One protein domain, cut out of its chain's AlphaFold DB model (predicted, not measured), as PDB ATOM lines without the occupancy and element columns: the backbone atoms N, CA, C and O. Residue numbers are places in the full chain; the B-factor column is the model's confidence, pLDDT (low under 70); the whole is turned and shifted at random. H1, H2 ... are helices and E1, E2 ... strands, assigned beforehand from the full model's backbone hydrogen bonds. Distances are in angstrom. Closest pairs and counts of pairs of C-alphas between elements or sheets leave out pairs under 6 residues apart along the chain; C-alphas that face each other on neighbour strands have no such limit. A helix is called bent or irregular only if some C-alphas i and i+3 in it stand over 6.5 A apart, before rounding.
ATOM      1  N   SER A   2     -46.737  67.688 168.200       72.38
ATOM      2  CA  SER A   2     -47.735  67.434 167.149       72.38
ATOM      3  C   SER A   2     -48.034  65.934 167.112       72.38
ATOM      4  O   SER A   2     -47.189  65.146 167.534       72.38
ATOM      5  N   SER A   3     -49.212  65.536 166.633       74.31
ATOM      6  CA  SER A   3     -49.586  64.123 166.489       74.31
ATOM      7  C   SER A   3     -49.733  63.745 165.018       74.31
ATOM      8  O   SER A   3     -50.274  64.529 164.235       74.31
ATOM      9  N   ASN A   4     -49.280  62.542 164.663       74.69
ATOM     10  CA  ASN A   4     -49.544  61.938 163.352       74.69
ATOM     11  C   ASN A   4     -50.880  61.173 163.334       74.69
ATOM     12  O   ASN A   4     -51.471  61.024 162.269       74.69
ATOM     13  N   ASP A   5     -51.379  60.777 164.512       83.44
ATOM     14  CA  ASP A   5     -52.654  60.083 164.693       83.44
ATOM     15  C   ASP A   5     -53.718  60.996 165.316       83.44
ATOM     16  O   ASP A   5     -53.416  61.979 166.006       83.44
ATOM     17  N   PHE A   6     -54.989  60.662 165.091       87.00
ATOM     18  CA  PHE A   6     -56.109  61.397 165.674       87.00
ATOM     19  C   PHE A   6     -56.249  61.102 167.168       87.00
ATOM     20  O   PHE A   6     -56.348  59.948 167.583       87.00
ATOM     21  N   LEU A   7     -56.376  62.159 167.972       89.31
ATOM     22  CA  LEU A   7     -56.899  62.030 169.327       89.31
ATOM     23  C   LEU A   7     -58.406  61.790 169.232       89.31
ATOM     24  O   LEU A   7     -59.116  62.569 168.597       89.31
ATOM     25  N   ILE A   8     -58.893  60.720 169.854       92.12
ATOM     26  CA  ILE A   8     -60.317  60.377 169.858       92.12
ATOM     27  C   ILE A   8     -60.911  60.772 171.207       92.12
ATOM     28  O   ILE A   8     -60.522  60.237 172.244       92.12
ATOM     29  N   ILE A   9     -61.860  61.704 171.193       92.00
ATOM     30  CA  ILE A   9     -62.554  62.199 172.386       92.00
ATOM     31  C   ILE A   9     -64.029  61.821 172.268       92.00
ATOM     32  O   ILE A   9     -64.706  62.225 171.326       92.00
ATOM     33  N   GLU A  10     -64.555  61.064 173.229       94.44
ATOM     34  CA  GLU A  10     -65.984  60.740 173.276       94.44
ATOM     35  C   GLU A  10     -66.726  61.670 174.235       94.44
ATOM     36  O   GLU A  10     -66.716  61.486 175.455       94.44
ATOM     37  N   ASN A  11     -67.431  62.650 173.678       94.69
ATOM     38  CA  ASN A  11     -68.322  63.517 174.427       94.69
ATOM     39  C   ASN A  11     -69.724  62.899 174.495       94.69
ATOM     40  O   ASN A  11     -70.618  63.197 173.701       94.69
ATOM     41  N   LYS A  12     -69.933  62.030 175.487       94.69
ATOM     42  CA  LYS A  12     -71.229  61.367 175.718       94.69
ATOM     43  C   LYS A  12     -72.343  62.349 176.105       94.69
ATOM     44  O   LYS A  12     -73.519  62.027 175.908       94.69
ATOM     45  N   ALA A  13     -71.986  63.512 176.657       94.00
ATOM     46  CA  ALA A  13     -72.937  64.538 177.067       94.00
ATOM     47  C   ALA A  13     -73.564  65.245 175.861       94.00
ATOM     48  O   ALA A  13     -74.777  65.433 175.871       94.00
ATOM     49  N   LEU A  14     -72.774  65.542 174.824       95.75
ATOM     50  CA  LEU A  14     -73.242  66.135 173.564       95.75
ATOM     51  C   LEU A  14     -73.516  65.106 172.458       95.75
ATOM     52  O   LEU A  14     -74.030  65.454 171.397       95.75
ATOM     53  N   GLY A  15     -73.182  63.834 172.679       96.31
ATOM     54  CA  GLY A  15     -73.371  62.786 171.680       96.31
ATOM     55  C   GLY A  15     -72.435  62.935 170.486       96.31
ATOM     56  O   GLY A  15     -72.862  62.690 169.359       96.31
ATOM     57  N   TYR A  16     -71.188  63.345 170.723       96.94
ATOM     58  CA  TYR A  16     -70.157  63.457 169.692       96.94
ATOM     59  C   TYR A  16     -68.975  62.531 169.977       96.94
ATOM     60  O   TYR A  16     -68.524  62.398 171.115       96.94
ATOM     61  N   ARG A  17     -68.424  61.944 168.918       96.19
ATOM     62  CA  ARG A  17     -67.056  61.436 168.869       96.19
ATOM     63  C   ARG A  17     -66.224  62.437 168.078       96.19
ATOM     64  O   ARG A  17     -66.457  62.642 166.895       96.19
ATOM     65  N   ILE A  18     -65.264  63.066 168.737       94.19
ATOM     66  CA  ILE A  18     -64.414  64.095 168.148       94.19
ATOM     67  C   ILE A  18     -63.081  63.447 167.783       94.19
ATOM     68  O   ILE A  18     -62.381  62.936 168.659       94.19
ATOM     69  N   LYS A  19     -62.727  63.467 166.499       93.31
ATOM     70  CA  LYS A  19     -61.386  63.127 166.011       93.31
ATOM     71  C   LYS A  19     -60.594  64.417 165.890       93.31
ATOM     72  O   LYS A  19     -60.950  65.283 165.099       93.31
ATOM     73  N   TYR A  20     -59.540  64.567 166.677       89.44
ATOM     74  CA  TYR A  20     -58.767  65.799 166.733       89.44
ATOM     75  C   TYR A  20     -57.355  65.576 166.199       89.44
ATOM     76  O   TYR A  20     -56.562  64.843 166.794       89.44
ATOM     77  N   LEU A  21     -57.028  66.229 165.083       89.50
ATOM     78  CA  LEU A  21     -55.670  66.239 164.546       89.50
ATOM     79  C   LEU A  21     -54.870  67.370 165.195       89.50
ATOM     80  O   LEU A  21     -54.987  68.530 164.798       89.50
ATOM     81  N   LEU A  22     -54.055  67.031 166.194       87.25
ATOM     82  CA  LEU A  22     -53.241  67.994 166.935       87.25
ATOM     83  C   LEU A  22     -52.039  68.462 166.101       87.25
ATOM     84  O   LEU A  22     -51.083  67.714 165.900       87.25
ATOM     85  N   LYS A  23     -52.066  69.722 165.658       85.56
ATOM     86  CA  LYS A  23     -50.965  70.344 164.908       85.56
ATOM     87  C   LYS A  23     -49.933  70.987 165.820       85.56
ATOM     88  O   LYS A  23     -48.739  70.800 165.612       85.56
ATOM     89  N   ASN A  24     -50.384  71.686 166.858       82.69
ATOM     90  CA  ASN A  24     -49.500  72.329 167.817       82.69
ATOM     91  C   ASN A  24     -50.027  72.120 169.231       82.69
ATOM     92  O   ASN A  24     -51.220  72.252 169.487       82.69
ATOM     93  N   PHE A  25     -49.109  71.852 170.146       84.88
ATOM     94  CA  PHE A  25     -49.329  71.892 171.580       84.88
ATOM     95  C   PHE A  25     -48.076  72.438 172.245       84.88
ATOM     96  O   PHE A  25     -46.975  71.916 172.017       84.88
ATOM     97  N   GLU A  26     -48.258  73.470 173.056       84.88
ATOM     98  CA  GLU A  26     -47.218  74.147 173.814       84.88
ATOM     99  C   GLU A  26     -47.746  74.469 175.208       84.88
ATOM    100  O   GLU A  26     -48.889  74.889 175.386       84.88
ATOM    101  N   TYR A  27     -46.890  74.279 176.202       84.38
ATOM    102  CA  TYR A  27     -47.152  74.714 177.561       84.38
ATOM    103  C   TYR A  27     -46.033  75.652 177.988       84.38
ATOM    104  O   TYR A  27     -44.869  75.252 178.059       84.38
ATOM    105  N   ASP A  28     -46.381  76.907 178.251       83.12
ATOM    106  CA  ASP A  28     -45.439  77.893 178.758       83.12
ATOM    107  C   ASP A  28     -45.396  77.796 180.288       83.12
ATOM    108  O   ASP A  28     -46.337  78.172 180.986       83.12
ATOM    109  N   TYR A  29     -44.283  77.299 180.829       81.44
ATOM    110  CA  TYR A  29     -44.116  77.105 182.273       81.44
ATOM    111  C   TYR A  29     -44.087  78.411 183.081       81.44
ATOM    112  O   TYR A  29     -44.390  78.391 184.275       81.44
ATOM    113  N   ARG A  30     -43.715  79.546 182.467       80.19
ATOM    114  CA  ARG A  30     -43.603  80.843 183.157       80.19
ATOM    115  C   ARG A  30     -44.974  81.476 183.351       80.19
ATOM    116  O   ARG A  30     -45.294  81.935 184.443       80.19
ATOM    117  N   SER A  31     -45.772  81.492 182.294       76.75
ATOM    118  CA  SER A  31     -47.124  82.048 182.274       76.75
ATOM    119  C   SER A  31     -48.202  81.027 182.650       76.75
ATOM    120  O   SER A  31     -49.327  81.422 182.943       76.75
ATOM    121  N   ARG A  32     -47.862  79.728 182.683       78.94
ATOM    122  CA  ARG A  32     -48.780  78.587 182.860       78.94
ATOM    123  C   ARG A  32     -49.883  78.530 181.801       78.94
ATOM    124  O   ARG A  32     -50.968  78.006 182.052       78.94
ATOM    125  N   ILE A  33     -49.614  79.076 180.618       76.75
ATOM    126  CA  ILE A  33     -50.553  79.081 179.498       76.75
ATOM    127  C   ILE A  33     -50.378  77.789 178.700       76.75
ATOM    128  O   ILE A  33     -49.267  77.424 178.314       76.75
ATOM    129  N   VAL A  34     -51.494  77.104 178.439       78.81
ATOM    130  CA  VAL A  34     -51.564  75.982 177.496       78.81
ATOM    131  C   VAL A  34     -52.064  76.520 176.161       78.81
ATOM    132  O   VAL A  34     -53.186  77.020 176.080       78.81
ATOM    133  N   TYR A  35     -51.256  76.366 175.121       78.25
ATOM    134  CA  TYR A  35     -51.638  76.605 173.739       78.25
ATOM    135  C   TYR A  35     -51.811  75.270 173.019       78.25
ATOM    136  O   TYR A  35     -50.938  74.405 173.072       78.25
ATOM    137  N   PHE A  36     -52.926  75.105 172.313       80.50
ATOM    138  CA  PHE A  36     -53.119  73.977 171.418       80.50
ATOM    139  C   PHE A  36     -53.895  74.405 170.176       80.50
ATOM    140  O   PHE A  36     -54.772  75.262 170.241       80.50
ATOM    141  N   ALA A  37     -53.558  73.803 169.042       81.94
ATOM    142  CA  ALA A  37     -54.204  74.043 167.764       81.94
ATOM    143  C   ALA A  37     -54.270  72.755 166.957       81.94
ATOM    144  O   ALA A  37     -53.390  71.890 167.033       81.94
ATOM    145  N   GLY A  38     -55.337  72.619 166.191       83.94
ATOM    146  CA  GLY A  38     -55.627  71.413 165.446       83.94
ATOM    147  C   GLY A  38     -56.998  71.478 164.808       83.94
ATOM    148  O   GLY A  38     -57.707  72.477 164.920       83.94
ATOM    149  N   PHE A  39     -57.344  70.397 164.128       85.19
ATOM    150  CA  PHE A  39     -58.583  70.299 163.372       85.19
ATOM    151  C   PHE A  39     -59.495  69.276 164.049       85.19
ATOM    152  O   PHE A  39     -59.176  68.081 164.019       85.19
ATOM    153  N   PRO A  40     -60.585  69.719 164.702       90.38
ATOM    154  CA  PRO A  40     -61.608  68.816 165.195       90.38
ATOM    155  C   PRO A  40     -62.502  68.354 164.040       90.38
ATOM    156  O   PRO A  40     -62.955  69.156 163.228       90.38
ATOM    157  N   PHE A  41     -62.800  67.063 164.004       92.38
ATOM    158  CA  PHE A  41     -63.852  66.477 163.186       92.38
ATOM    159  C   PHE A  41     -64.874  65.817 164.107       92.38
ATOM    160  O   PHE A  41     -64.514  64.967 164.923       92.38
ATOM    161  N   PHE A  42     -66.133  66.229 164.001       94.81
ATOM    162  CA  PHE A  42     -67.209  65.778 164.877       94.81
ATOM    163  C   PHE A  42     -68.036  64.697 164.184       94.81
ATOM    164  O   PHE A  42     -68.625  64.925 163.133       94.81
ATOM    165  N   GLU A  43     -68.121  63.522 164.801       95.50
ATOM    166  CA  GLU A  43     -69.017  62.444 164.392       95.50
ATOM    167  C   GLU A  43     -70.166  62.332 165.391       95.50
ATOM    168  O   GLU A  43     -69.944  62.188 166.595       95.50
ATOM    169  N   GLU A  44     -71.407  62.365 164.912       95.69
ATOM    170  CA  GLU A  44     -72.557  62.135 165.782       95.69
ATOM    171  C   GLU A  44     -72.630  60.679 166.248       95.69
ATOM    172  O   GLU A  44     -72.493  59.725 165.479       95.69
ATOM    173  N   MET A  45     -72.899  60.496 167.537       96.12
ATOM    174  CA  MET A  45     -73.157  59.181 168.099       96.12
ATOM    175  C   MET A  45     -74.567  58.712 167.731       96.12
ATOM    176  O   MET A  45     -75.526  59.479 167.737       96.12
ATOM    177  N   LYS A  46     -74.729  57.406 167.503       96.12
ATOM    178  CA  LYS A  46     -76.057  56.803 167.334       96.12
ATOM    179  C   LYS A  46     -76.779  56.712 168.683       96.12
ATOM    180  O   LYS A  46     -76.181  56.374 169.708       96.12
ATOM    181  N   GLY A  47     -78.080  56.988 168.692       94.19
ATOM    182  CA  GLY A  47     -78.910  56.948 169.895       94.19
ATOM    183  C   GLY A  47     -80.399  56.841 169.577       94.19
ATOM    184  O   GLY A  47     -80.819  57.025 168.439       94.19
ATOM    185  N   SER A  48     -81.210  56.540 170.594       96.75
ATOM    186  CA  SER A  48     -82.670  56.596 170.467       96.75
ATOM    187  C   SER A  48     -83.146  58.038 170.243       96.75
ATOM    188  O   SER A  48     -82.449  58.986 170.613       96.75
ATOM    189  N   LYS A  49     -84.366  58.225 169.718       95.81
ATOM    190  CA  LYS A  49     -84.966  59.562 169.506       95.81
ATOM    191  C   LYS A  49     -84.910  60.447 170.762       95.81
ATOM    192  O   LYS A  49     -84.555  61.616 170.681       95.81
ATOM    193  N   SER A  50     -85.191  59.869 171.934       95.56
ATOM    194  CA  SER A  50     -85.115  60.571 173.226       95.56
ATOM    195  C   SER A  50     -83.691  61.029 173.562       95.56
ATOM    196  O   SER A  50     -83.493  62.137 174.058       95.56
ATOM    197  N   LYS A  51     -82.681  60.204 173.255       95.94
ATOM    198  CA  LYS A  51     -81.273  60.537 173.491       95.94
ATOM    199  C   LYS A  51     -80.798  61.654 172.563       95.94
ATOM    200  O   LYS A  51     -80.176  62.592 173.040       95.94
ATOM    201  N   ILE A  52     -81.157  61.579 171.281       95.12
ATOM    202  CA  ILE A  52     -80.849  62.615 170.285       95.12
ATOM    203  C   ILE A  52     -81.474  63.953 170.692       95.12
ATOM    204  O   ILE A  52     -80.785  64.965 170.691       95.12
ATOM    205  N   ARG A  53     -82.738  63.955 171.139       94.25
ATOM    206  CA  ARG A  53     -83.391  65.174 171.641       94.25
ATOM    207  C   ARG A  53     -82.622  65.798 172.812       94.25
ATOM    208  O   ARG A  53     -82.302  66.978 172.760       94.25
ATOM    209  N   LYS A  54     -82.250  64.994 173.816       95.44
ATOM    210  CA  LYS A  54     -81.441  65.458 174.961       95.44
ATOM    211  C   LYS A  54     -80.071  65.991 174.541       95.44
ATOM    212  O   LYS A  54     -79.563  66.923 175.154       95.44
ATOM    213  N   TRP A  55     -79.443  65.383 173.536       96.38
ATOM    214  CA  TRP A  55     -78.180  65.878 172.996       96.38
ATOM    215  C   TRP A  55     -78.358  67.221 172.296       96.38
ATOM    216  O   TRP A  55     -77.574  68.119 172.563       96.38
TER     217      TRP A  55
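This is residues 2 to 55 of the 250 residues of an uncharacterized protein of Pedobacter sp (UniProt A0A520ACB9). This is a narrow, bent ribbon of three antiparallel strands: the long hairpin of E2 and E3 folds over partway along its length, E1 lies beside the first part of E2, and the short helix H1 sits past the end of E3, away from the turn of the long hairpin. Residues 28 to 33, at that turn, stick out free at the opposite end of the long axis from H1. The printed part has 54 residues, with three named strands and one named helix in the order E1, E2, E3, H1 along the chain, and its class is mostly strand. The sheet has the order E1, E2, E3, all antiparallel. The whole is only just loose, close to extended, with a radius of gyration of the C-alphas of 15.0 A, and its flat outline spans 48 by 24 by 11 A.

Start with E2, residues 16 to 28, the longest strand by residues: find C-alpha 16 at (-70.157, 63.457, 169.692) and go 30.0 A to C-alpha 28 at (-45.439, 77.893, 178.758). On the way, E2 bends by 76 degrees at residue 23. E3, residues 33 to 44, covers 31.0 A and bends by 64 degrees at residue 38. E1, residues 7 to 11, measures 12.6 A from first to last C-alpha. H1, residues 49 to 55, measures 9.9 A and ends at C-alpha 55, at (-78.180, 65.878, 172.996).

Look first at E2, the inner strand of the sheet, with the edge strands E1 and E3 as its neighbours. The three form a meander, each strand the antiparallel neighbour of the one before. E2 and E3 are a hairpin, with 169 degrees between their directions; the C-alphas of Phe 25 and Phe 36 face each other at 4.3 A. Within hydrogen-bond range there are N 19 and O 41, 2.8 A, and, nearer the turn, N 26 and O 35, 2.8 A. E1 and E2 are also a hairpin, with 123 degrees between their directions; C-alphas 10 and 17 face each other at 4.6 A, and N 9 and O 18 are within hydrogen-bond range at 2.9 A. The sheet is twisted, its C-alphas lying up to 5.9 A off their best plane. H1 is not on the sheet, with 3 pairs of C-alphas within 10 A, and it is apart from E1 and E2. In H1 every O i to N i+4 pair is within hydrogen-bond range.

For the full length, go from Arg 30 to Lys 49, whose C-alphas are the two farthest apart, at 48.5 A. The printed part has no cut, and the links E1 to E2, E2 to E3 and E3 to H1 are tight. The mean pLDDT of the printed part is 88.7, and no printed residue is under 70.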